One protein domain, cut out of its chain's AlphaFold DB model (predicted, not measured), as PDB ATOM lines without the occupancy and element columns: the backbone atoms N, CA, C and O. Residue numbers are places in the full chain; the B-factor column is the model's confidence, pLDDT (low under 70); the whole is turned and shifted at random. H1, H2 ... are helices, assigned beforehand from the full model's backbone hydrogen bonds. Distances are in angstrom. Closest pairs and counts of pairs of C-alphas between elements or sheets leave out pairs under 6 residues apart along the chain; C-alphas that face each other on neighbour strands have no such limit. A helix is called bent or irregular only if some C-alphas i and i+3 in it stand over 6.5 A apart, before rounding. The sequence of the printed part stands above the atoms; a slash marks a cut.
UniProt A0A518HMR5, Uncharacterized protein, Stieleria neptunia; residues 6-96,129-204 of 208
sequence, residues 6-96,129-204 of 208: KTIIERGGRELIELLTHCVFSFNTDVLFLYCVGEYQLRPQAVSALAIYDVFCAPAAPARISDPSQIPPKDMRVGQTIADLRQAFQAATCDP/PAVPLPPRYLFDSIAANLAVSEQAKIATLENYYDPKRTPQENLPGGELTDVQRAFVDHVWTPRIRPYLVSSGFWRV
ATOM      1  N   LYS A   6      99.634 -28.767  24.350       82.62
ATOM      2  CA  LYS A   6      98.268 -28.671  23.824       82.62
ATOM      3  C   LYS A   6      97.513 -27.463  24.388       82.62
ATOM      4  O   LYS A   6      96.867 -26.743  23.635       82.62
ATOM      5  N   THR A   7      97.650 -27.195  25.687       84.69
ATOM      6  CA  THR A   7      96.997 -26.040  26.327       84.69
ATOM      7  C   THR A   7      97.561 -24.717  25.806       84.69
ATOM      8  O   THR A   7      96.798 -23.775  25.599       84.69
ATOM      9  N   ILE A   8      98.876 -24.632  25.563       84.56
ATOM     10  CA  ILE A   8      99.491 -23.441  24.950       84.56
ATOM     11  C   ILE A   8      98.943 -23.230  23.533       84.56
ATOM     12  O   ILE A   8      98.561 -22.114  23.181       84.56
ATOM     13  N   ILE A   9      98.869 -24.299  22.734       85.12
ATOM     14  CA  ILE A   9      98.345 -24.250  21.362       85.12
ATOM     15  C   ILE A   9      96.897 -23.757  21.337       85.12
ATOM     16  O   ILE A   9      96.563 -22.881  20.542       85.12
ATOM     17  N   GLU A  10      96.055 -24.267  22.234       84.56
ATOM     18  CA  GLU A  10      94.645 -23.880  22.327       84.56
ATOM     19  C   GLU A  10      94.453 -22.432  22.802       84.56
ATOM     20  O   GLU A  10      93.582 -21.727  22.290       84.56
ATOM     21  N   ARG A  11      95.262 -21.962  23.763       86.12
ATOM     22  CA  ARG A  11      95.193 -20.580  24.271       86.12
ATOM     23  C   ARG A  11      95.725 -19.556  23.272       86.12
ATOM     24  O   ARG A  11      95.204 -18.443  23.200       86.12
ATOM     25  N   GLY A  12      96.755 -19.919  22.510       85.94
ATOM     26  CA  GLY A  12      97.421 -19.022  21.576       85.94
ATOM     27  C   GLY A  12      98.198 -17.888  22.260       85.94
ATOM     28  O   GLY A  12      98.632 -17.989  23.406       85.94
ATOM     29  N   GLY A  13      98.389 -16.781  21.539       89.00
ATOM     30  CA  GLY A  13      99.071 -15.589  22.054       89.00
ATOM     31  C   GLY A  13     100.598 -15.704  22.066       89.00
ATOM     32  O   GLY A  13     101.184 -16.407  21.247       89.00
ATOM     33  N   ARG A  14     101.249 -14.968  22.978       89.31
ATOM     34  CA  ARG A  14     102.719 -14.880  23.051       89.31
ATOM     35  C   ARG A  14     103.370 -16.223  23.383       89.31
ATOM     36  O   ARG A  14     104.337 -16.585  22.726       89.31
ATOM     37  N   GLU A  15     102.812 -16.960  24.341       90.00
ATOM     38  CA  GLU A  15     103.332 -18.272  24.757       90.00
ATOM     39  C   GLU A  15     103.347 -19.264  23.589       90.00
ATOM     40  O   GLU A  15     104.297 -20.024  23.434       90.00
ATOM     41  N   LEU A  16     102.336 -19.214  22.714       91.50
ATOM     42  CA  LEU A  16     102.324 -20.010  21.491       91.50
ATOM     43  C   LEU A  16     103.469 -19.621  20.554       91.50
ATOM     44  O   LEU A  16     104.162 -20.501  20.059       91.50
ATOM     45  N   ILE A  17     103.685 -18.328  20.305       92.31
ATOM     46  CA  ILE A  17     104.782 -17.890  19.431       92.31
ATOM     47  C   ILE A  17     106.135 -18.321  20.003       92.31
ATOM     48  O   ILE A  17     106.973 -18.825  19.265       92.31
ATOM     49  N   GLU A  18     106.336 -18.190  21.312       93.06
ATOM     50  CA  GLU A  18     107.574 -18.611  21.971       93.06
ATOM     51  C   GLU A  18     107.765 -20.130  21.934       93.06
ATOM     52  O   GLU A  18     108.878 -20.595  21.683       93.06
ATOM     53  N   LEU A  19     106.690 -20.905  22.104       92.00
ATOM     54  CA  LEU A  19     106.717 -22.355  21.941       92.00
ATOM     55  C   LEU A  19     107.089 -22.735  20.504       92.00
ATOM     56  O   LEU A  19     108.010 -23.519  20.307       92.00
ATOM     57  N   LEU A  20     106.423 -22.159  19.498       93.94
ATOM     58  CA  LEU A  20     106.697 -22.461  18.090       93.94
ATOM     59  C   LEU A  20     108.122 -22.053  17.696       93.94
ATOM     60  O   LEU A  20     108.797 -22.812  17.003       93.94
ATOM     61  N   THR A  21     108.615 -20.905  18.170       94.12
ATOM     62  CA  THR A  21     110.004 -20.476  17.940       94.12
ATOM     63  C   THR A  21     110.981 -21.452  18.579       94.12
ATOM     64  O   THR A  21     111.957 -21.854  17.945       94.12
ATOM     65  N   HIS A  22     110.694 -21.918  19.794       93.44
ATOM     66  CA  HIS A  22     111.503 -22.954  20.422       93.44
ATOM     67  C   HIS A  22     111.460 -24.272  19.632       93.44
ATOM     68  O   HIS A  22     112.501 -24.904  19.454       93.44
ATOM     69  N   CYS A  23     110.304 -24.678  19.100       92.38
ATOM     70  CA  CYS A  23     110.188 -25.869  18.253       92.38
ATOM     71  C   CYS A  23     111.026 -25.748  16.974       92.38
ATOM     72  O   CYS A  23     111.662 -26.717  16.572       92.38
ATOM     73  N   VAL A  24     111.090 -24.566  16.363       93.69
ATOM     74  CA  VAL A  24     111.971 -24.316  15.213       93.69
ATOM     75  C   VAL A  24     113.440 -24.436  15.613       93.69
ATOM     76  O   VAL A  24     114.197 -25.142  14.950       93.69
ATOM     77  N   PHE A  25     113.839 -23.804  16.718       93.12
ATOM     78  CA  PHE A  25     115.222 -23.839  17.201       93.12
ATOM     79  C   PHE A  25     115.677 -25.238  17.628       93.12
ATOM     80  O   PHE A  25     116.836 -25.595  17.440       93.12
ATOM     81  N   SER A  26     114.771 -26.043  18.179       89.88
ATOM     82  CA  SER A  26     115.046 -27.405  18.652       89.88
ATOM     83  C   SER A  26     114.777 -28.500  17.611       89.88
ATOM     84  O   SER A  26     114.941 -29.672  17.936       89.88
ATOM     85  N   PHE A  27     114.394 -28.149  16.375       87.88
ATOM     86  CA  PHE A  27     113.934 -29.094  15.339       87.88
ATOM     87  C   PHE A  27     112.770 -29.997  15.771       87.88
ATOM     88  O   PHE A  27     112.643 -31.137  15.327       87.88
ATOM     89  N   ASN A  28     111.878 -29.497  16.616       88.56
ATOM     90  CA  ASN A  28     110.688 -30.232  17.012       88.56
ATOM     91  C   ASN A  28     109.577 -30.071  15.953       88.56
ATOM     92  O   ASN A  28     108.582 -29.369  16.155       88.56
ATOM     93  N   THR A  29     109.793 -30.679  14.780       89.81
ATOM     94  CA  THR A  29     108.912 -30.580  13.599       89.81
ATOM     95  C   THR A  29     107.536 -31.193  13.835       89.81
ATOM     96  O   THR A  29     106.549 -30.730  13.268       89.81
ATOM     97  N   ASP A  30     107.454 -32.166  14.734       89.69
ATOM     98  CA  ASP A  30     106.232 -32.861  15.125       89.69
ATOM     99  C   ASP A  30     105.215 -31.910  15.778       89.69
ATOM    100  O   ASP A  30     104.045 -31.877  15.393       89.69
ATOM    101  N   VAL A  31     105.661 -31.056  16.706       89.88
ATOM    102  CA  VAL A  31     104.794 -30.050  17.347       89.88
ATOM    103  C   VAL A  31     104.359 -28.974  16.346       89.88
ATOM    104  O   VAL A  31     103.200 -28.552  16.362       89.88
ATOM    105  N   LEU A  32     105.249 -28.570  15.430       92.25
ATOM    106  CA  LEU A  32     104.912 -27.636  14.346       92.25
ATOM    107  C   LEU A  32     103.851 -28.223  13.405       92.25
ATOM    108  O   LEU A  32     102.915 -27.517  13.022       92.25
ATOM    109  N   PHE A  33     103.967 -29.510  13.068       93.69
ATOM    110  CA  PHE A  33     102.976 -30.227  12.274       93.69
ATOM    111  C   PHE A  33     101.619 -30.261  12.984       93.69
ATOM    112  O   PHE A  33     100.620 -29.851  12.394       93.69
ATOM    113  N   LEU A  34     101.578 -30.672  14.257       91.75
ATOM    114  CA  LEU A  34     100.339 -30.722  15.045       91.75
ATOM    115  C   LEU A  34      99.656 -29.351  15.127       91.75
ATOM    116  O   LEU A  34      98.439 -29.253  14.956       91.75
ATOM    117  N   TYR A  35     100.438 -28.287  15.321       93.00
ATOM    118  CA  TYR A  35      99.938 -26.917  15.282       93.00
ATOM    119  C   TYR A  35      99.310 -26.564  13.921       93.00
ATOM    120  O   TYR A  35      98.177 -26.080  13.867       93.00
ATOM    121  N   CYS A  36     100.009 -26.840  12.812       95.19
ATOM    122  CA  CYS A  36      99.502 -26.546  11.469       95.19
ATOM    123  C   CYS A  36      98.233 -27.348  11.145       95.19
ATOM    124  O   CYS A  36      97.298 -26.803  10.561       95.19
ATOM    125  N   VAL A  37      98.159 -28.616  11.559       94.38
ATOM    126  CA  VAL A  37      96.950 -29.439  11.400       94.38
ATOM    127  C   VAL A  37      95.772 -28.831  12.164       94.38
ATOM    128  O   VAL A  37      94.685 -28.721  11.600       94.38
ATOM    129  N   GLY A  38      95.982 -28.367  13.400       92.19
ATOM    130  CA  GLY A  38      94.947 -27.683  14.180       92.19
ATOM    131  C   GLY A  38      94.426 -26.411  13.498       92.19
ATOM    132  O   GLY A  38      93.217 -26.233  13.355       92.19
ATOM    133  N   GLU A  39      95.321 -25.550  13.002       93.38
ATOM    134  CA  GLU A  39      94.936 -24.349  12.241       93.38
ATOM    135  C   GLU A  39      94.183 -24.695  10.946       93.38
ATOM    136  O   GLU A  39      93.169 -24.068  10.623       93.38
ATOM    137  N   TYR A  40      94.643 -25.717  10.221       94.81
ATOM    138  CA  TYR A  40      93.992 -26.203   9.006       94.81
ATOM    139  C   TYR A  40      92.575 -26.713   9.280       94.81
ATOM    140  O   TYR A  40      91.649 -26.385   8.541       94.81
ATOM    141  N   GLN A  41      92.366 -27.456  10.368       94.06
ATOM    142  CA  GLN A  41      91.038 -27.940  10.743       94.06
ATOM    143  C   GLN A  41      90.053 -26.798  11.022       94.06
ATOM    144  O   GLN A  41      88.847 -26.991  10.871       94.06
ATOM    145  N   LEU A  42      90.517 -25.619  11.447       92.25
ATOM    146  CA  LEU A  42      89.650 -24.452  11.628       92.25
ATOM    147  C   LEU A  42      89.253 -23.826  10.286       92.25
ATOM    148  O   LEU A  42      88.137 -23.326  10.150       92.25
ATOM    149  N   ARG A  43      90.161 -23.838   9.302       92.06
ATOM    150  CA  ARG A  43      89.986 -23.198   7.989       92.06
ATOM    151  C   ARG A  43      90.593 -24.072   6.880       92.06
ATOM    152  O   ARG A  43      91.682 -23.760   6.397       92.06
ATOM    153  N   PRO A  44      89.915 -25.154   6.460       93.25
ATOM    154  CA  PRO A  44      90.469 -26.066   5.470       93.25
ATOM    155  C   PRO A  44      90.526 -25.393   4.097       93.25
ATOM    156  O   PRO A  44      89.507 -24.966   3.557       93.25
ATOM    157  N   GLN A  45      91.726 -25.296   3.530       93.56
ATOM    158  CA  GLN A  45      91.972 -24.736   2.199       93.56
ATOM    159  C   GLN A  45      92.966 -25.610   1.440       93.56
ATOM    160  O   GLN A  45      93.876 -26.185   2.041       93.56
ATOM    161  N   ALA A  46      92.811 -25.696   0.115       92.44
ATOM    162  CA  ALA A  46      93.675 -26.524  -0.726       92.44
ATOM    163  C   ALA A  46      95.152 -26.126  -0.586       92.44
ATOM    164  O   ALA A  46      95.996 -26.985  -0.352       92.44
ATOM    165  N   VAL A  47      95.453 -24.822  -0.624       93.69
ATOM    166  CA  VAL A  47      96.819 -24.298  -0.444       93.69
ATOM    167  C   VAL A  47      97.423 -24.685   0.904       93.69
ATOM    168  O   VAL A  47      98.575 -25.104   0.958       93.69
ATOM    169  N   SER A  48      96.639 -24.634   1.982       94.50
ATOM    170  CA  SER A  48      97.090 -25.018   3.321       94.50
ATOM    171  C   SER A  48      97.339 -26.524   3.424       94.50
ATOM    172  O   SER A  48      98.332 -26.934   4.019       94.50
ATOM    173  N   ALA A  49      96.480 -27.351   2.816       95.00
ATOM    174  CA  ALA A  49      96.672 -28.800   2.768       95.00
ATOM    175  C   ALA A  49      97.940 -29.179   1.988       95.00
ATOM    176  O   ALA A  49      98.734 -29.993   2.460       95.00
ATOM    177  N   LEU A  50      98.160 -28.553   0.825       95.06
ATOM    178  CA  LEU A  50      99.378 -28.739   0.035       95.06
ATOM    179  C   LEU A  50     100.619 -28.330   0.832       95.06
ATOM    180  O   LEU A  50     101.579 -29.093   0.883       95.06
ATOM    181  N   ALA A  51     100.572 -27.188   1.521       96.38
ATOM    182  CA  ALA A  51     101.691 -26.707   2.319       96.38
ATOM    183  C   ALA A  51     102.028 -27.629   3.497       96.38
ATOM    184  O   ALA A  51     103.203 -27.927   3.709       96.38
ATOM    185  N   ILE A  52     101.027 -28.135   4.231       96.19
ATOM    186  CA  ILE A  52     101.256 -29.130   5.291       96.19
ATOM    187  C   ILE A  52     101.945 -30.365   4.706       96.19
ATOM    188  O   ILE A  52     102.956 -30.826   5.237       96.19
ATOM    189  N   TYR A  53     101.427 -30.888   3.593       94.56
ATOM    190  CA  TYR A  53     101.999 -32.078   2.979       94.56
ATOM    191  C   TYR A  53     103.440 -31.846   2.506       94.56
ATOM    192  O   TYR A  53     104.324 -32.634   2.832       94.56
ATOM    193  N   ASP A  54     103.701 -30.763   1.779       94.75
ATOM    194  CA  ASP A  54     105.013 -30.485   1.187       94.75
ATOM    195  C   ASP A  54     106.084 -30.164   2.240       94.75
ATOM    196  O   ASP A  54     107.253 -30.506   2.051       94.75
ATOM    197  N   VAL A  55     105.701 -29.547   3.363       95.56
ATOM    198  CA  VAL A  55     106.633 -29.175   4.438       95.56
ATOM    199  C   VAL A  55     106.941 -30.337   5.382       95.56
ATOM    200  O   VAL A  55     108.087 -30.439   5.826       95.56
ATOM    201  N   PHE A  56     105.962 -31.204   5.671       94.25
ATOM    202  CA  PHE A  56     106.064 -32.193   6.754       94.25
ATOM    203  C   PHE A  56     105.926 -33.655   6.308       94.25
ATOM    204  O   PHE A  56     106.471 -34.545   6.962       94.25
ATOM    205  N   CYS A  57     105.206 -33.931   5.216       91.12
ATOM    206  CA  CYS A  57     104.828 -35.296   4.835       91.12
ATOM    207  C   CYS A  57     105.537 -35.806   3.578       91.12
ATOM    208  O   CYS A  57     105.771 -37.003   3.460       91.12
ATOM    209  N   ALA A  58     105.887 -34.950   2.621       90.12
ATOM    210  CA  ALA A  58     106.526 -35.395   1.389       90.12
ATOM    211  C   ALA A  58     107.843 -36.161   1.674       90.12
ATOM    212  O   ALA A  58     108.557 -35.841   2.627       90.12
ATOM    213  N   PRO A  59     108.236 -37.146   0.844       85.12
ATOM    214  CA  PRO A  59     109.491 -37.878   1.044       85.12
ATOM    215  C   PRO A  59     110.733 -36.975   1.125       85.12
ATOM    216  O   PRO A  59     111.658 -37.275   1.875       85.12
ATOM    217  N   ALA A  60     110.719 -35.862   0.385       87.75
ATOM    218  CA  ALA A  60     111.760 -34.831   0.361       87.75
ATOM    219  C   ALA A  60     111.376 -33.568   1.163       87.75
ATOM    220  O   ALA A  60     111.882 -32.480   0.888       87.75
ATOM    221  N   ALA A  61     110.448 -33.696   2.115       91.00
ATOM    222  CA  ALA A  61     109.971 -32.590   2.933       91.00
ATOM    223  C   ALA A  61     111.117 -31.960   3.756       91.00
ATOM    224  O   ALA A  61     111.864 -32.686   4.417       91.00
ATOM    225  N   PRO A  62     111.257 -30.621   3.761       91.50
ATOM    226  CA  PRO A  62     112.358 -29.933   4.435       91.50
ATOM    227  C   PRO A  62     112.257 -29.952   5.968       91.50
ATOM    228  O   PRO A  62     113.271 -29.778   6.637       91.50
ATOM    229  N   ALA A  63     111.061 -30.159   6.526       91.00
ATOM    230  CA  ALA A  63     110.817 -30.318   7.960       91.00
ATOM    231  C   ALA A  63     109.977 -31.575   8.214       91.00
ATOM    232  O   ALA A  63     108.948 -31.532   8.884       91.00
ATOM    233  N   ARG A  64     110.400 -32.698   7.625       90.38
ATOM    234  CA  ARG A  64     109.686 -33.973   7.723       90.38
ATOM    235  C   ARG A  64     109.429 -34.365   9.185       90.38
ATOM    236  O   ARG A  64     110.289 -34.154  10.042       90.38
ATOM    237  N   ILE A  65     108.254 -34.934   9.459       89.06
ATOM    238  CA  ILE A  65     107.938 -35.476  10.792       89.06
ATOM    239  C   ILE A  65     108.895 -36.620  11.156       89.06
ATOM    240  O   ILE A  65     109.385 -37.330  10.270       89.06
ATOM    241  N   SER A  66     109.149 -36.798  12.454       82.31
ATOM    242  CA  SER A  66     110.191 -37.701  12.966       82.31
ATOM    243  C   SER A  66     109.986 -39.165  12.582       82.31
ATOM    244  O   SER A  66     110.962 -39.870  12.321       82.31
ATOM    245  N   ASP A  67     108.735 -39.631  12.573       77.12
ATOM    246  CA  ASP A  67     108.390 -41.010  12.236       77.12
ATOM    247  C   ASP A  67     107.861 -41.105  10.791       77.12
ATOM    248  O   ASP A  67     106.668 -40.900  10.532       77.12
ATOM    249  N   PRO A  68     108.719 -41.466   9.816       70.25
ATOM    250  CA  PRO A  68     108.317 -41.589   8.423       70.25
ATOM    251  C   PRO A  68     107.351 -42.753   8.181       70.25
ATOM    252  O   PRO A  68     106.751 -42.809   7.110       70.25
ATOM    253  N   SER A  69     107.186 -43.678   9.136       68.38
ATOM    254  CA  SER A  69     106.244 -44.794   9.012       68.38
ATOM    255  C   SER A  69     104.776 -44.365   9.132       68.38
ATOM    256  O   SER A  69     103.891 -45.152   8.780       68.38
ATOM    257  N   GLN A  70     104.540 -43.119   9.568       66.06
ATOM    258  CA  GLN A  70     103.232 -42.456   9.623       66.06
ATOM    259  C   GLN A  70     102.862 -41.733   8.321       66.06
ATOM    260  O   GLN A  70     101.716 -41.335   8.132       66.06
ATOM    261  N   ILE A  71     103.824 -41.566   7.413       63.75
ATOM    262  CA  ILE A  71     103.639 -40.960   6.092       63.75
ATOM    263  C   ILE A  71     103.314 -42.078   5.076       63.75
ATOM    264  O   ILE A  71     103.741 -43.221   5.269       63.75
ATOM    265  N   PRO A  72     102.573 -41.797   3.982       55.31
ATOM    266  CA  PRO A  72     102.438 -42.712   2.844       55.31
ATOM    267  C   PRO A  72     103.760 -43.439   2.507       55.31
ATOM    268  O   PRO A  72     104.809 -42.795   2.430       55.31
ATOM    269  N   PRO A  73     103.737 -44.778   2.340       53.03
ATOM    270  CA  PRO A  73     102.758 -45.487   1.507       53.03
ATOM    271  C   PRO A  73     101.563 -46.128   2.234       53.03
ATOM    272  O   PRO A  73     100.698 -46.684   1.564       53.03
ATOM    273  N   LYS A  74     101.475 -46.071   3.572       55.81
ATOM    274  CA  LYS A  74     100.393 -46.753   4.320       55.81
ATOM    275  C   LYS A  74      99.027 -46.070   4.208       55.81
ATOM    276  O   LYS A  74      98.018 -46.764   4.140       55.81
ATOM    277  N   ASP A  75      98.989 -44.739   4.153       63.62
ATOM    278  CA  ASP A  75      97.758 -43.979   3.916       63.62
ATOM    279  C   ASP A  75      97.759 -43.389   2.499       63.62
ATOM    280  O   ASP A  75      98.123 -42.236   2.265       63.62
ATOM    281  N   MET A  76      97.364 -44.208   1.521       71.25
ATOM    282  CA  MET A  76      97.237 -43.762   0.129       71.25
ATOM    283  C   MET A  76      96.183 -42.660  -0.047       71.25
ATOM    284  O   MET A  76      96.208 -41.957  -1.057       71.25
ATOM    285  N   ARG A  77      95.269 -42.471   0.916       79.62
ATOM    286  CA  ARG A  77      94.175 -41.499   0.795       79.62
ATOM    287  C   ARG A  77      94.703 -40.077   0.863       79.62
ATOM    288  O   ARG A  77      94.276 -39.246   0.067       79.62
ATOM    289  N   VAL A  78      95.643 -39.810   1.774       84.31
ATOM    290  CA  VAL A  78      96.289 -38.493   1.878       84.31
ATOM    291  C   VAL A  78      97.043 -38.188   0.589       84.31
ATOM    292  O   VAL A  78      96.828 -37.138  -0.005       84.31
ATOM    293  N   GLY A  79      97.853 -39.136   0.106       84.88
ATOM    294  CA  GLY A  79      98.607 -38.977  -1.141       84.88
ATOM    295  C   GLY A  79      97.713 -38.702  -2.354       84.88
ATOM    296  O   GLY A  79      97.964 -37.746  -3.085       84.88
ATOM    297  N   GLN A  80      96.640 -39.482  -2.531       87.62
ATOM    298  CA  GLN A  80      95.696 -39.294  -3.635       87.62
ATOM    299  C   GLN A  80      94.977 -37.944  -3.541       87.62
ATOM    300  O   GLN A  80      94.968 -37.185  -4.503       87.62
ATOM    301  N   THR A  81      94.454 -37.600  -2.361       90.31
ATOM    302  CA  THR A  81      93.749 -36.327  -2.151       90.31
ATOM    303  C   THR A  81      94.664 -35.136  -2.446       90.31
ATOM    304  O   THR A  81      94.246 -34.166  -3.070       90.31
ATOM    305  N   ILE A  82      95.933 -35.207  -2.033       91.94
ATOM    306  CA  ILE A  82      96.930 -34.167  -2.310       91.94
ATOM    307  C   ILE A  82      97.254 -34.075  -3.806       91.94
ATOM    308  O   ILE A  82      97.408 -32.963  -4.316       91.94
ATOM    309  N   ALA A  83      97.341 -35.202  -4.516       90.50
ATOM    310  CA  ALA A  83      97.550 -35.212  -5.962       90.50
ATOM    311  C   ALA A  83      96.380 -34.544  -6.704       90.50
ATOM    312  O   ALA A  83      96.609 -33.649  -7.521       90.50
ATOM    313  N   ASP A  84      95.143 -34.897  -6.347       91.25
ATOM    314  CA  ASP A  84      93.929 -34.333  -6.943       91.25
ATOM    315  C   ASP A  84      93.828 -32.821  -6.678       91.25
ATOM    316  O   ASP A  84      93.579 -32.028  -7.589       91.25
ATOM    317  N   LEU A  85      94.101 -32.394  -5.436       91.00
ATOM    318  CA  LEU A  85      94.134 -30.977  -5.063       91.00
ATOM    319  C   LEU A  85      95.201 -30.211  -5.841       91.00
ATOM    320  O   LEU A  85      94.946 -29.094  -6.285       91.00
ATOM    321  N   ARG A  86      96.389 -30.797  -6.022       91.81
ATOM    322  CA  ARG A  86      97.482 -30.175  -6.777       91.81
ATOM    323  C   ARG A  86      97.099 -29.992  -8.240       91.81
ATOM    324  O   ARG A  86      97.310 -28.908  -8.776       91.81
ATOM    325  N   GLN A  87      96.511 -31.012  -8.861       89.94
ATOM    326  CA  GLN A  87      96.050 -30.939 -10.244       89.94
ATOM    327  C   GLN A  87      94.958 -29.875 -10.414       89.94
ATOM    328  O   GLN A  87      95.048 -29.040 -11.313       89.94
ATOM    329  N   ALA A  88      93.961 -29.857  -9.527       87.62
ATOM    330  CA  ALA A  88      92.892 -28.864  -9.566       87.62
ATOM    331  C   ALA A  88      93.413 -27.438  -9.331       87.62
ATOM    332  O   ALA A  88      93.002 -26.504 -10.016       87.62
ATOM    333  N   PHE A  89      94.355 -27.264  -8.399       85.81
ATOM    334  CA  PHE A  89      94.970 -25.967  -8.126       85.81
ATOM    335  C   PHE A  89      95.796 -25.463  -9.316       85.81
ATOM    336  O   PHE A  89      95.695 -24.293  -9.681       85.81
ATOM    337  N   GLN A  90      96.561 -26.341  -9.971       86.81
ATOM    338  CA  GLN A  90      97.285 -26.009 -11.201       86.81
ATOM    339  C   GLN A  90      96.326 -25.603 -12.324       86.81
ATOM    340  O   GLN A  90      96.515 -24.551 -12.923       86.81
ATOM    341  N   ALA A  91      95.256 -26.369 -12.552       84.56
ATOM    342  CA  ALA A  91      94.251 -26.058 -13.569       84.56
ATOM    343  C   ALA A  91      93.526 -24.723 -13.319       84.56
ATOM    344  O   ALA A  91      93.141 -24.048 -14.267       84.56
ATOM    345  N   ALA A  92      93.344 -24.329 -12.056       82.69
ATOM    346  CA  ALA A  92      92.727 -23.055 -11.694       82.69
ATOM    347  C   ALA A  92      93.688 -21.852 -11.771       82.69
ATOM    348  O   ALA A  92      93.226 -20.711 -11.823       82.69
ATOM    349  N   THR A  93      95.003 -22.098 -11.743       78.44
ATOM    350  CA  THR A  93      96.044 -21.052 -11.691       78.44
ATOM    351  C   THR A  93      96.738 -20.844 -13.039       78.44
ATOM    352  O   THR A  93      97.216 -19.747 -13.314       78.44
ATOM    353  N   CYS A  94      96.795 -21.867 -13.895       72.62
ATOM    354  CA  CYS A  94      97.204 -21.709 -15.286       72.62
ATOM    355  C   CYS A  94      96.069 -21.032 -16.062       72.62
ATOM    356  O   CYS A  94      94.978 -21.592 -16.163       72.62
ATOM    357  N   ASP A  95      96.319 -19.841 -16.615       57.50
ATOM    358  CA  ASP A  95      95.385 -19.228 -17.560       57.50
ATOM    359  C   ASP A  95      95.121 -20.212 -18.714       57.50
ATOM    360  O   ASP A  95      96.073 -20.807 -19.240       57.50
ATOM    361  N   PRO A  96      93.854 -20.423 -19.122       58.53
ATOM    362  CA  PRO A  96      93.583 -21.187 -20.327       58.53
ATOM    363  C   PRO A  96      94.299 -20.503 -21.501       58.53
ATOM    364  O   PRO A  96      94.329 -19.268 -21.545       58.53
ATOM    365  N   PRO A 129      87.918 -23.478 -13.288       68.81
ATOM    366  CA  PRO A 129      87.598 -24.722 -12.610       68.81
ATOM    367  C   PRO A 129      87.688 -24.501 -11.098       68.81
ATOM    368  O   PRO A 129      88.682 -23.989 -10.584       68.81
ATOM    369  N   ALA A 130      86.613 -24.837 -10.386       77.56
ATOM    370  CA  ALA A 130      86.563 -24.685  -8.942       77.56
ATOM    371  C   ALA A 130      87.556 -25.657  -8.291       77.56
ATOM    372  O   ALA A 130      87.495 -26.865  -8.525       77.56
ATOM    373  N   VAL A 131      88.459 -25.138  -7.458       83.12
ATOM    374  CA  VAL A 131      89.348 -25.983  -6.654       83.12
ATOM    375  C   VAL A 131      88.499 -26.669  -5.577       83.12
ATOM    376  O   VAL A 131      87.808 -25.971  -4.828       83.12
ATOM    377  N   PRO A 132      88.519 -28.011  -5.473       86.06
ATOM    378  CA  PRO A 132      87.722 -28.715  -4.483       86.06
ATOM    379  C   PRO A 132      88.189 -28.359  -3.070       86.06
ATOM    380  O   PRO A 132      89.385 -28.212  -2.801       86.06
ATOM    381  N   LEU A 133      87.232 -28.229  -2.149       88.19
ATOM    382  CA  LEU A 133      87.540 -28.013  -0.741       88.19
ATOM    383  C   LEU A 133      88.139 -29.304  -0.161       88.19
ATOM    384  O   LEU A 133      87.515 -30.362  -0.281       88.19
ATOM    385  N   PRO A 134      89.323 -29.254   0.469       90.81
ATOM    386  CA  PRO A 134      89.933 -30.458   1.001       90.81
ATOM    387  C   PRO A 134      89.196 -30.949   2.262       90.81
ATOM    388  O   PRO A 134      88.588 -30.149   2.984       90.81
ATOM    389  N   PRO A 135      89.254 -32.257   2.582       93.06
ATOM    390  CA  PRO A 135      88.637 -32.794   3.790       93.06
ATOM    391  C   PRO A 135      89.212 -32.155   5.058       93.06
ATOM    392  O   PRO A 135      90.428 -32.126   5.254       93.06
ATOM    393  N   ARG A 136      88.342 -31.705   5.968       93.25
ATOM    394  CA  ARG A 136      88.743 -31.067   7.235       93.25
ATOM    395  C   ARG A 136      89.705 -31.920   8.070       93.25
ATOM    396  O   ARG A 136      90.627 -31.383   8.667       93.25
ATOM    397  N   TYR A 137      89.501 -33.234   8.074       93.19
ATOM    398  CA  TYR A 137      90.249 -34.200   8.887       93.19
ATOM    399  C   TYR A 137      91.269 -34.997   8.061       93.19
ATOM    400  O   TYR A 137      91.544 -36.159   8.344       93.19
ATOM    401  N   LEU A 138      91.796 -34.392   6.988       92.00
ATOM    402  CA  LEU A 138      92.720 -35.053   6.058       92.00
ATOM    403  C   LEU A 138      93.971 -35.612   6.754       92.00
ATOM    404  O   LEU A 138      94.458 -36.667   6.368       92.00
ATOM    405  N   PHE A 139      94.474 -34.923   7.779       92.50
ATOM    406  CA  PHE A 139      95.726 -35.268   8.459       92.50
ATOM    407  C   PHE A 139      95.527 -35.936   9.827       92.50
ATOM    408  O   PHE A 139      96.513 -36.232  10.499       92.50
ATOM    409  N   ASP A 140      94.287 -36.197  10.249       90.06
ATOM    410  CA  ASP A 140      93.978 -36.663  11.608       90.06
ATOM    411  C   ASP A 140      94.598 -38.018  11.925       90.06
ATOM    412  O   ASP A 140      95.112 -38.203  13.023       90.06
ATOM    413  N   SER A 141      94.613 -38.945  10.966       87.38
ATOM    414  CA  SER A 141      95.267 -40.246  11.143       87.38
ATOM    415  C   SER A 141      96.756 -40.080  11.465       87.38
ATOM    416  O   SER A 141      97.276 -40.732  12.368       87.38
ATOM    417  N   ILE A 142      97.433 -39.166  10.760       88.56
ATOM    418  CA  ILE A 142      98.855 -38.871  10.967       88.56
ATOM    419  C   ILE A 142      99.039 -38.188  12.324       88.56
ATOM    420  O   ILE A 142      99.868 -38.622  13.115       88.56
ATOM    421  N   ALA A 143      98.234 -37.165  12.625       88.62
ATOM    422  CA  ALA A 143      98.298 -36.431  13.887       88.62
ATOM    423  C   ALA A 143      98.028 -37.329  15.106       88.62
ATOM    424  O   ALA A 143      98.736 -37.230  16.106       88.62
ATOM    425  N   ALA A 144      97.049 -38.232  15.020       86.12
ATOM    426  CA  ALA A 144      96.712 -39.171  16.084       86.12
ATOM    427  C   ALA A 144      97.847 -40.171  16.334       86.12
ATOM    428  O   ALA A 144      98.243 -40.375  17.480       86.12
ATOM    429  N   ASN A 145      98.416 -40.754  15.277       83.50
ATOM    430  CA  ASN A 145      99.526 -41.690  15.435       83.50
ATOM    431  C   ASN A 145     100.791 -41.002  15.951       83.50
ATOM    432  O   ASN A 145     101.502 -41.568  16.778       83.50
ATOM    433  N   LEU A 146     101.057 -39.779  15.490       83.69
ATOM    434  CA  LEU A 146     102.182 -38.978  15.954       83.69
ATOM    435  C   LEU A 146     102.025 -38.633  17.437       83.69
ATOM    436  O   LEU A 146     102.965 -38.813  18.199       83.69
ATOM    437  N   ALA A 147     100.827 -38.228  17.871       79.75
ATOM    438  CA  ALA A 147     100.550 -37.964  19.279       79.75
ATOM    439  C   ALA A 147     100.820 -39.197  20.161       79.75
ATOM    440  O   ALA A 147     101.371 -39.054  21.246       79.75
ATOM    441  N   VAL A 148     100.499 -40.404  19.681       78.56
ATOM    442  CA  VAL A 148     100.757 -41.660  20.407       78.56
ATOM    443  C   VAL A 148     102.239 -42.056  20.381       78.56
ATOM    444  O   VAL A 148     102.799 -42.401  21.419       78.56
ATOM    445  N   SER A 149     102.882 -42.014  19.212       70.75
ATOM    446  CA  SER A 149     104.271 -42.459  19.017       70.75
ATOM    447  C   SER A 149     105.281 -41.498  19.646       70.75
ATOM    448  O   SER A 149     106.217 -41.907  20.332       70.75
ATOM    449  N   GLU A 150     105.062 -40.197  19.466       74.25
ATOM    450  CA  GLU A 150     105.953 -39.130  19.924       74.25
ATOM    451  C   GLU A 150     105.577 -38.607  21.311       74.25
ATOM    452  O   GLU A 150     106.167 -37.642  21.797       74.25
ATOM    453  N   GLN A 151     104.648 -39.281  22.000       75.56
ATOM    454  CA  GLN A 151     104.231 -38.948  23.359       75.56
ATOM    455  C   GLN A 151     105.435 -38.790  24.295       75.56
ATOM    456  O   GLN A 151     105.434 -37.902  25.138       75.56
ATOM    457  N   ALA A 152     106.483 -39.605  24.132       72.25
ATOM    458  CA  ALA A 152     107.703 -39.504  24.930       72.25
ATOM    459  C   ALA A 152     108.524 -38.236  24.620       72.25
ATOM    460  O   ALA A 152     109.046 -37.610  25.546       72.25
ATOM    461  N   LYS A 153     108.629 -37.815  23.350       78.06
ATOM    462  CA  LYS A 153     109.339 -36.580  22.966       78.06
ATOM    463  C   LYS A 153     108.551 -35.334  23.354       78.06
ATOM    464  O   LYS A 153     109.134 -34.392  23.886       78.06
ATOM    465  N   ILE A 154     107.233 -35.356  23.156       80.50
ATOM    466  CA  ILE A 154     106.326 -34.298  23.611       80.50
ATOM    467  C   ILE A 154     106.382 -34.205  25.137       80.50
ATOM    468  O   ILE A 154     106.633 -33.127  25.654       80.50
ATOM    469  N   ALA A 155     106.284 -35.323  25.864       80.50
ATOM    470  CA  ALA A 155     106.415 -35.325  27.322       80.50
ATOM    471  C   ALA A 155     107.790 -34.815  27.779       80.50
ATOM    472  O   ALA A 155     107.890 -34.106  28.775       80.50
ATOM    473  N   THR A 156     108.862 -35.137  27.049       83.19
ATOM    474  CA  THR A 156     110.193 -34.585  27.332       83.19
ATOM    475  C   THR A 156     110.187 -33.065  27.189       83.19
ATOM    476  O   THR A 156     110.603 -32.388  28.124       83.19
ATOM    477  N   LEU A 157     109.652 -32.528  26.085       84.69
ATOM    478  CA  LEU A 157     109.475 -31.084  25.890       84.69
ATOM    479  C   LEU A 157     108.652 -30.458  27.024       84.69
ATOM    480  O   LEU A 157     109.081 -29.482  27.626       84.69
ATOM    481  N   GLU A 158     107.513 -31.052  27.362       86.56
ATOM    482  CA  GLU A 158     106.618 -30.603  28.433       86.56
ATOM    483  C   GLU A 158     107.280 -30.582  29.819       86.56
ATOM    484  O   GLU A 158     106.903 -29.779  30.676       86.56
ATOM    485  N   ASN A 159     108.283 -31.436  30.039       85.44
ATOM    486  CA  ASN A 159     109.014 -31.519  31.299       85.44
ATOM    487  C   ASN A 159     110.102 -30.449  31.454       85.44
ATOM    488  O   ASN A 159     110.353 -30.035  32.587       85.44
ATOM    489  N   TYR A 160     110.765 -30.022  30.371       87.00
ATOM    490  CA  TYR A 160     111.864 -29.046  30.459       87.00
ATOM    491  C   TYR A 160     111.503 -27.641  29.972       87.00
ATOM    492  O   TYR A 160     112.173 -26.688  30.368       87.00
ATOM    493  N   TYR A 161     110.484 -27.499  29.122       88.56
ATOM    494  CA  TYR A 161     110.091 -26.207  28.576       88.56
ATOM    495  C   TYR A 161     109.516 -25.305  29.670       88.56
ATOM    496  O   TYR A 161     108.568 -25.673  30.368       88.56
ATOM    497  N   ASP A 162     110.069 -24.101  29.795       88.38
ATOM    498  CA  ASP A 162     109.594 -23.061  30.700       88.38
ATOM    499  C   ASP A 162     109.099 -21.846  29.889       88.38
ATOM    500  O   ASP A 162     109.918 -21.167  29.257       88.38
ATOM    501  N   PRO A 163     107.792 -21.513  29.933       87.44
ATOM    502  CA  PRO A 163     107.215 -20.373  29.219       87.44
ATOM    503  C   PRO A 163     107.733 -19.019  29.714       87.44
ATOM    504  O   PRO A 163     107.486 -17.993  29.090       87.44
ATOM    505  N   LYS A 164     108.408 -18.975  30.869       88.06
ATOM    506  CA  LYS A 164     109.015 -17.744  31.395       88.06
ATOM    507  C   LYS A 164     110.397 -17.468  30.810       88.06
ATOM    508  O   LYS A 164     110.910 -16.366  30.996       88.06
ATOM    509  N   ARG A 165     111.004 -18.463  30.163       88.56
ATOM    510  CA  ARG A 165     112.327 -18.374  29.544       88.56
ATOM    511  C   ARG A 165     112.175 -18.080  28.062       88.56
ATOM    512  O   ARG A 165     111.195 -18.475  27.430       88.56
ATOM    513  N   THR A 166     113.160 -17.410  27.484       89.06
ATOM    514  CA  THR A 166     113.163 -17.180  26.037       89.06
ATOM    515  C   THR A 166     113.304 -18.509  25.275       89.06
ATOM    516  O   THR A 166     113.782 -19.508  25.827       89.06
ATOM    517  N   PRO A 167     112.924 -18.568  23.988       89.56
ATOM    518  CA  PRO A 167     113.096 -19.779  23.184       89.56
ATOM    519  C   PRO A 167     114.538 -20.311  23.145       89.56
ATOM    520  O   PRO A 167     114.730 -21.525  23.102       89.56
ATOM    521  N   GLN A 168     115.531 -19.412  23.195       89.25
ATOM    522  CA  GLN A 168     116.966 -19.728  23.231       89.25
ATOM    523  C   GLN A 168     117.391 -20.281  24.593       89.25
ATOM    524  O   GLN A 168     118.067 -21.299  24.657       89.25
ATOM    525  N   GLU A 169     116.930 -19.677  25.691       90.62
ATOM    526  CA  GLU A 169     117.208 -20.156  27.055       90.62
ATOM    527  C   GLU A 169     116.611 -21.542  27.344       90.62
ATOM    528  O   GLU A 169     117.086 -22.247  28.237       90.62
ATOM    529  N   ASN A 170     115.570 -21.927  26.602       89.31
ATOM    530  CA  ASN A 170     114.985 -23.266  26.644       89.31
ATOM    531  C   ASN A 170     115.805 -24.314  25.865       89.31
ATOM    532  O   ASN A 170     115.510 -25.503  25.968       89.31
ATOM    533  N   LEU A 171     116.821 -23.918  25.089       88.00
ATOM    534  CA  LEU A 171     117.689 -24.863  24.386       88.00
ATOM    535  C   LEU A 171     118.679 -25.540  25.344       88.00
ATOM    536  O   LEU A 171     119.157 -24.914  26.298       88.00
ATOM    537  N   PRO A 172     119.063 -26.800  25.074       81.56
ATOM    538  CA  PRO A 172     120.153 -27.440  25.796       81.56
ATOM    539  C   PRO A 172     121.452 -26.654  25.565       81.56
ATOM    540  O   PRO A 172     121.959 -26.594  24.451       81.56
ATOM    541  N   GLY A 173     121.976 -26.031  26.624       82.12
ATOM    542  CA  GLY A 173     123.162 -25.167  26.557       82.12
ATOM    543  C   GLY A 173     122.877 -23.684  26.292       82.12
ATOM    544  O   GLY A 173     123.811 -22.894  26.327       82.12
ATOM    545  N   GLY A 174     121.615 -23.291  26.085       86.88
ATOM    546  CA  GLY A 174     121.203 -21.888  25.931       86.88
ATOM    547  C   GLY A 174     121.513 -21.250  24.573       86.88
ATOM    548  O   GLY A 174     121.204 -20.077  24.373       86.88
ATOM    549  N   GLU A 175     122.091 -22.000  23.634       89.38
ATOM    550  CA  GLU A 175     122.470 -21.512  22.308       89.38
ATOM    551  C   GLU A 175     122.087 -22.505  21.205       89.38
ATOM    552  O   GLU A 175     121.942 -23.707  21.433       89.38
ATOM    553  N   LEU A 176     121.939 -21.986  19.984       89.62
ATOM    554  CA  LEU A 176     121.769 -22.802  18.785       89.62
ATOM    555  C   LEU A 176     123.091 -23.490  18.435       89.62
ATOM    556  O   LEU A 176     124.117 -22.835  18.237       89.62
ATOM    557  N   THR A 177     123.039 -24.805  18.262       92.75
ATOM    558  CA  THR A 177     124.100 -25.555  17.578       92.75
ATOM    559  C   THR A 177     124.237 -25.093  16.124       92.75
ATOM    560  O   THR A 177     123.292 -24.556  15.541       92.75
ATOM    561  N   ASP A 178     125.383 -25.349  15.492       92.69
ATOM    562  CA  ASP A 178     125.614 -24.951  14.095       92.69
ATOM    563  C   ASP A 178     124.593 -25.562  13.128       92.69
ATOM    564  O   ASP A 178     124.152 -24.903  12.189       92.69
ATOM    565  N   VAL A 179     124.147 -26.791  13.401       90.62
ATOM    566  CA  VAL A 179     123.108 -27.470  12.617       90.62
ATOM    567  C   VAL A 179     121.752 -26.777  12.777       90.62
ATOM    568  O   VAL A 179     121.055 -26.557  11.788       90.62
ATOM    569  N   GLN A 180     121.385 -26.393  14.005       92.62
ATOM    570  CA  GLN A 180     120.149 -25.650  14.275       92.62
ATOM    571  C   GLN A 180     120.169 -24.275  13.623       92.62
ATOM    572  O   GLN A 180     119.208 -23.906  12.950       92.62
ATOM    573  N   ARG A 181     121.284 -23.553  13.740       93.56
ATOM    574  CA  ARG A 181     121.470 -22.259  13.082       93.56
ATOM    575  C   ARG A 181     121.355 -22.388  11.562       93.56
ATOM    576  O   ARG A 181     120.571 -21.672  10.953       93.56
ATOM    577  N   ALA A 182     122.036 -23.365  10.960       93.50
ATOM    578  CA  ALA A 182     121.961 -23.613   9.523       93.50
ATOM    579  C   ALA A 182     120.530 -23.920   9.049       93.50
ATOM    580  O   ALA A 182     120.116 -23.445   7.993       93.50
ATOM    581  N   PHE A 183     119.744 -24.679   9.817       93.69
ATOM    582  CA  PHE A 183     118.337 -24.898   9.483       93.69
ATOM    583  C   PHE A 183     117.506 -23.627   9.587       93.69
ATOM    584  O   PHE A 183     116.742 -23.338   8.665       93.69
ATOM    585  N   VAL A 184     117.658 -22.855  10.664       94.25
ATOM    586  CA  VAL A 184     116.934 -21.590  10.836       94.25
ATOM    587  C   VAL A 184     117.228 -20.642   9.672       94.25
ATOM    588  O   VAL A 184     116.297 -20.125   9.046       94.25
ATOM    589  N   ASP A 185     118.504 -20.485   9.331       95.06
ATOM    590  CA  ASP A 185     118.978 -19.488   8.371       95.06
ATOM    591  C   ASP A 185     118.774 -19.911   6.911       95.06
ATOM    592  O   ASP A 185     118.489 -19.070   6.057       95.06
ATOM    593  N   HIS A 186     118.886 -21.207   6.597       95.25
ATOM    594  CA  HIS A 186     118.865 -21.694   5.210       95.25
ATOM    595  C   HIS A 186     117.604 -22.472   4.825       95.25
ATOM    596  O   HIS A 186     117.346 -22.665   3.634       95.25
ATOM    597  N   VAL A 187     116.802 -22.915   5.794       94.25
ATOM    598  CA  VAL A 187     115.618 -23.745   5.536       94.25
ATOM    599  C   VAL A 187     114.356 -23.083   6.072       94.25
ATOM    600  O   VAL A 187     113.437 -22.806   5.298       94.25
ATOM    601  N   TRP A 188     114.303 -22.788   7.370       95.19
ATOM    602  CA  TRP A 188     113.109 -22.236   8.000       95.19
ATOM    603  C   TRP A 188     112.782 -20.840   7.472       95.19
ATOM    604  O   TRP A 188     111.748 -20.645   6.829       95.19
ATOM    605  N   THR A 189     113.684 -19.885   7.701       94.69
ATOM    606  CA  THR A 189     113.485 -18.469   7.386       94.69
ATOM    607  C   THR A 189     113.255 -18.212   5.893       94.69
ATOM    608  O   THR A 189     112.280 -17.529   5.571       94.69
ATOM    609  N   PRO A 190     114.080 -18.744   4.968       96.06
ATOM    610  CA  PRO A 190     113.945 -18.416   3.550       96.06
ATOM    611  C   PRO A 190     112.945 -19.290   2.784       96.06
ATOM    612  O   PRO A 190     112.520 -18.887   1.705       96.06
ATOM    613  N   ARG A 191     112.582 -20.487   3.276       95.38
ATOM    614  CA  ARG A 191     111.769 -21.446   2.497       95.38
ATOM    615  C   ARG A 191     110.475 -21.833   3.195       95.38
ATOM    616  O   ARG A 191     109.405 -21.620   2.634       95.38
ATOM    617  N   ILE A 192     110.554 -22.393   4.402       96.31
ATOM    618  CA  ILE A 192     109.372 -22.953   5.075       96.31
ATOM    619  C   ILE A 192     108.431 -21.847   5.551       96.31
ATOM    620  O   ILE A 192     107.252 -21.855   5.204       96.31
ATOM    621  N   ARG A 193     108.943 -20.879   6.317       96.00
ATOM    622  CA  ARG A 193     108.143 -19.791   6.888       96.00
ATOM    623  C   ARG A 193     107.354 -19.013   5.830       96.00
ATOM    624  O   ARG A 193     106.137 -18.927   5.985       96.00
ATOM    625  N   PRO A 194     107.967 -18.468   4.758       96.69
ATOM    626  CA  PRO A 194     107.212 -17.721   3.755       96.69
ATOM    627  C   PRO A 194     106.153 -18.584   3.064       96.69
ATOM    628  O   PRO A 194     105.063 -18.087   2.794       96.69
ATOM    629  N   TYR A 195     106.434 -19.871   2.835       96.44
ATOM    630  CA  TYR A 195     105.482 -20.780   2.202       96.44
ATOM    631  C   TYR A 195     104.285 -21.119   3.102       96.44
ATOM    632  O   TYR A 195     103.142 -21.096   2.649       96.44
ATOM    633  N   LEU A 196     104.513 -21.366   4.395       96.56
ATOM    634  CA  LEU A 196     103.427 -21.563   5.359       96.56
ATOM    635  C   LEU A 196     102.583 -20.288   5.514       96.56
ATOM    636  O   LEU A 196     101.354 -20.352   5.511       96.56
ATOM    637  N   VAL A 197     103.224 -19.119   5.592       96.19
ATOM    638  CA  VAL A 197     102.525 -17.831   5.711       96.19
ATOM    639  C   VAL A 197     101.661 -17.552   4.480       96.19
ATOM    640  O   VAL A 197     100.480 -17.237   4.640       96.19
ATOM    641  N   SER A 198     102.197 -17.717   3.265       95.00
ATOM    642  CA  SER A 198     101.429 -17.515   2.025       95.00
ATOM    643  C   SER A 198     100.290 -18.525   1.857       95.00
ATOM    644  O   SER A 198      99.298 -18.228   1.195       95.00
ATOM    645  N   SER A 199     100.394 -19.681   2.514       94.88
ATOM    646  CA  SER A 199      99.373 -20.734   2.526       94.88
ATOM    647  C   SER A 199      98.354 -20.597   3.665       94.88
ATOM    648  O   SER A 199      97.552 -21.506   3.874       94.88
ATOM    649  N   GLY A 200      98.365 -19.483   4.409       93.06
ATOM    650  CA  GLY A 200      97.337 -19.136   5.399       93.06
ATOM    651  C   GLY A 200      97.734 -19.305   6.872       93.06
ATOM    652  O   GLY A 200      96.964 -18.905   7.753       93.06
ATOM    653  N   PHE A 201      98.937 -19.809   7.171       94.06
ATOM    654  CA  PHE A 201      99.454 -19.964   8.541       94.06
ATOM    655  C   PHE A 201     100.110 -18.671   9.052       94.06
ATOM    656  O   PHE A 201     101.268 -18.650   9.464       94.06
ATOM    657  N   TRP A 202      99.369 -17.562   9.026       90.94
ATOM    658  CA  TRP A 202      99.878 -16.210   9.304       90.94
ATOM    659  C   TRP A 202     100.574 -16.061  10.665       90.94
ATOM    660  O   TRP A 202     101.544 -15.326  10.764       90.94
ATOM    661  N   ARG A 203     100.150 -16.795  11.701       89.56
ATOM    662  CA  ARG A 203     100.792 -16.787  13.033       89.56
ATOM    663  C   ARG A 203     102.248 -17.270  13.011       89.56
ATOM    664  O   ARG A 203     103.009 -16.949  13.914       89.56
ATOM    665  N   VAL A 204     102.648 -18.008  11.975       92.75
ATOM    666  CA  VAL A 204     104.031 -18.460  11.772       92.75
ATOM    667  C   VAL A 204     104.932 -17.310  11.286       92.75
ATOM    668  O   VAL A 204     106.153 -17.428  11.320       92.75
TER     669      VAL A 204
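This is residues 6 to 96 and 129 to 204 of the 208 residues of an uncharacterized protein of Stieleria neptunia (UniProt A0A518HMR5). A helical hairpin of H3 and H4 makes the core, with H2 and H6 packed on H3, H5 and H8 packed on H4, and H1 packed on H2. H5 lies towards one end of the long axis, H7 and the unnamed stretch 161 to 177 towards the other. The printed part has 167 residues with eight named helices, H1 to H8 in chain order, and no named strand: all helix. It is compact, with a radius of gyration of the C-alphas of 16.4 A, and spans 54 by 32 by 29 A.

Find C-alpha 6 at (98.268, -28.671, 23.824), where H1, residues 6 to 11, begins. Next come H2, residues 13 to 25, H3, residues 29 to 42 and 20.3 A long, H4, residues 46 to 57, and H5, residues 76 to 93 and 25.6 A long. Past the cut look for H6, residues 140 to 149, and H7, residues 151 to 160. H8, residues 178 to 198, runs 28.0 A to C-alpha 198 at (101.429, -17.515, 2.025); it has a kink of 47 degrees near residue 188 and is only just irregular, C-alphas 190 and 193 being 6.8 A apart.

Each closest pair here is of C-alphas. H1 and H2 form a hairpin, closest at Ile 8 and Leu 16, 5.6 A. H2 and H3 form another, Leu 20 and Leu 32, 6.6 A. H3 and H4 form a third, at a shallow tilt of 16 degrees, Tyr 40 and Ser 48, 6.6 A. H5 touches H4 with residues 82 to 89 alone, Leu 85 and Ala 46, 6.2 A. H6 touches H3, Ala 143 and Leu 34, 6.2 A. H7 touches no helix. H8 touches H2, Gln 180 and Phe 25, 6.0 A, and H4, Leu 196 and Ala 51, 6.2 A. Every O i to N i+4 pair is within hydrogen-bond range in H1 to H7; in H8, 12 of 17 are.

The farthest C-alphas, Pro 96 and Gly 173, are 55.6 A apart. Residues 97 to 128 are not printed; C-alphas 96 and 129 are 10.4 A apart. The links H4 to H5 and H7 to H8 are long. Look for pLDDT under 70 at residues 69 to 75, 95 to 96 and 129.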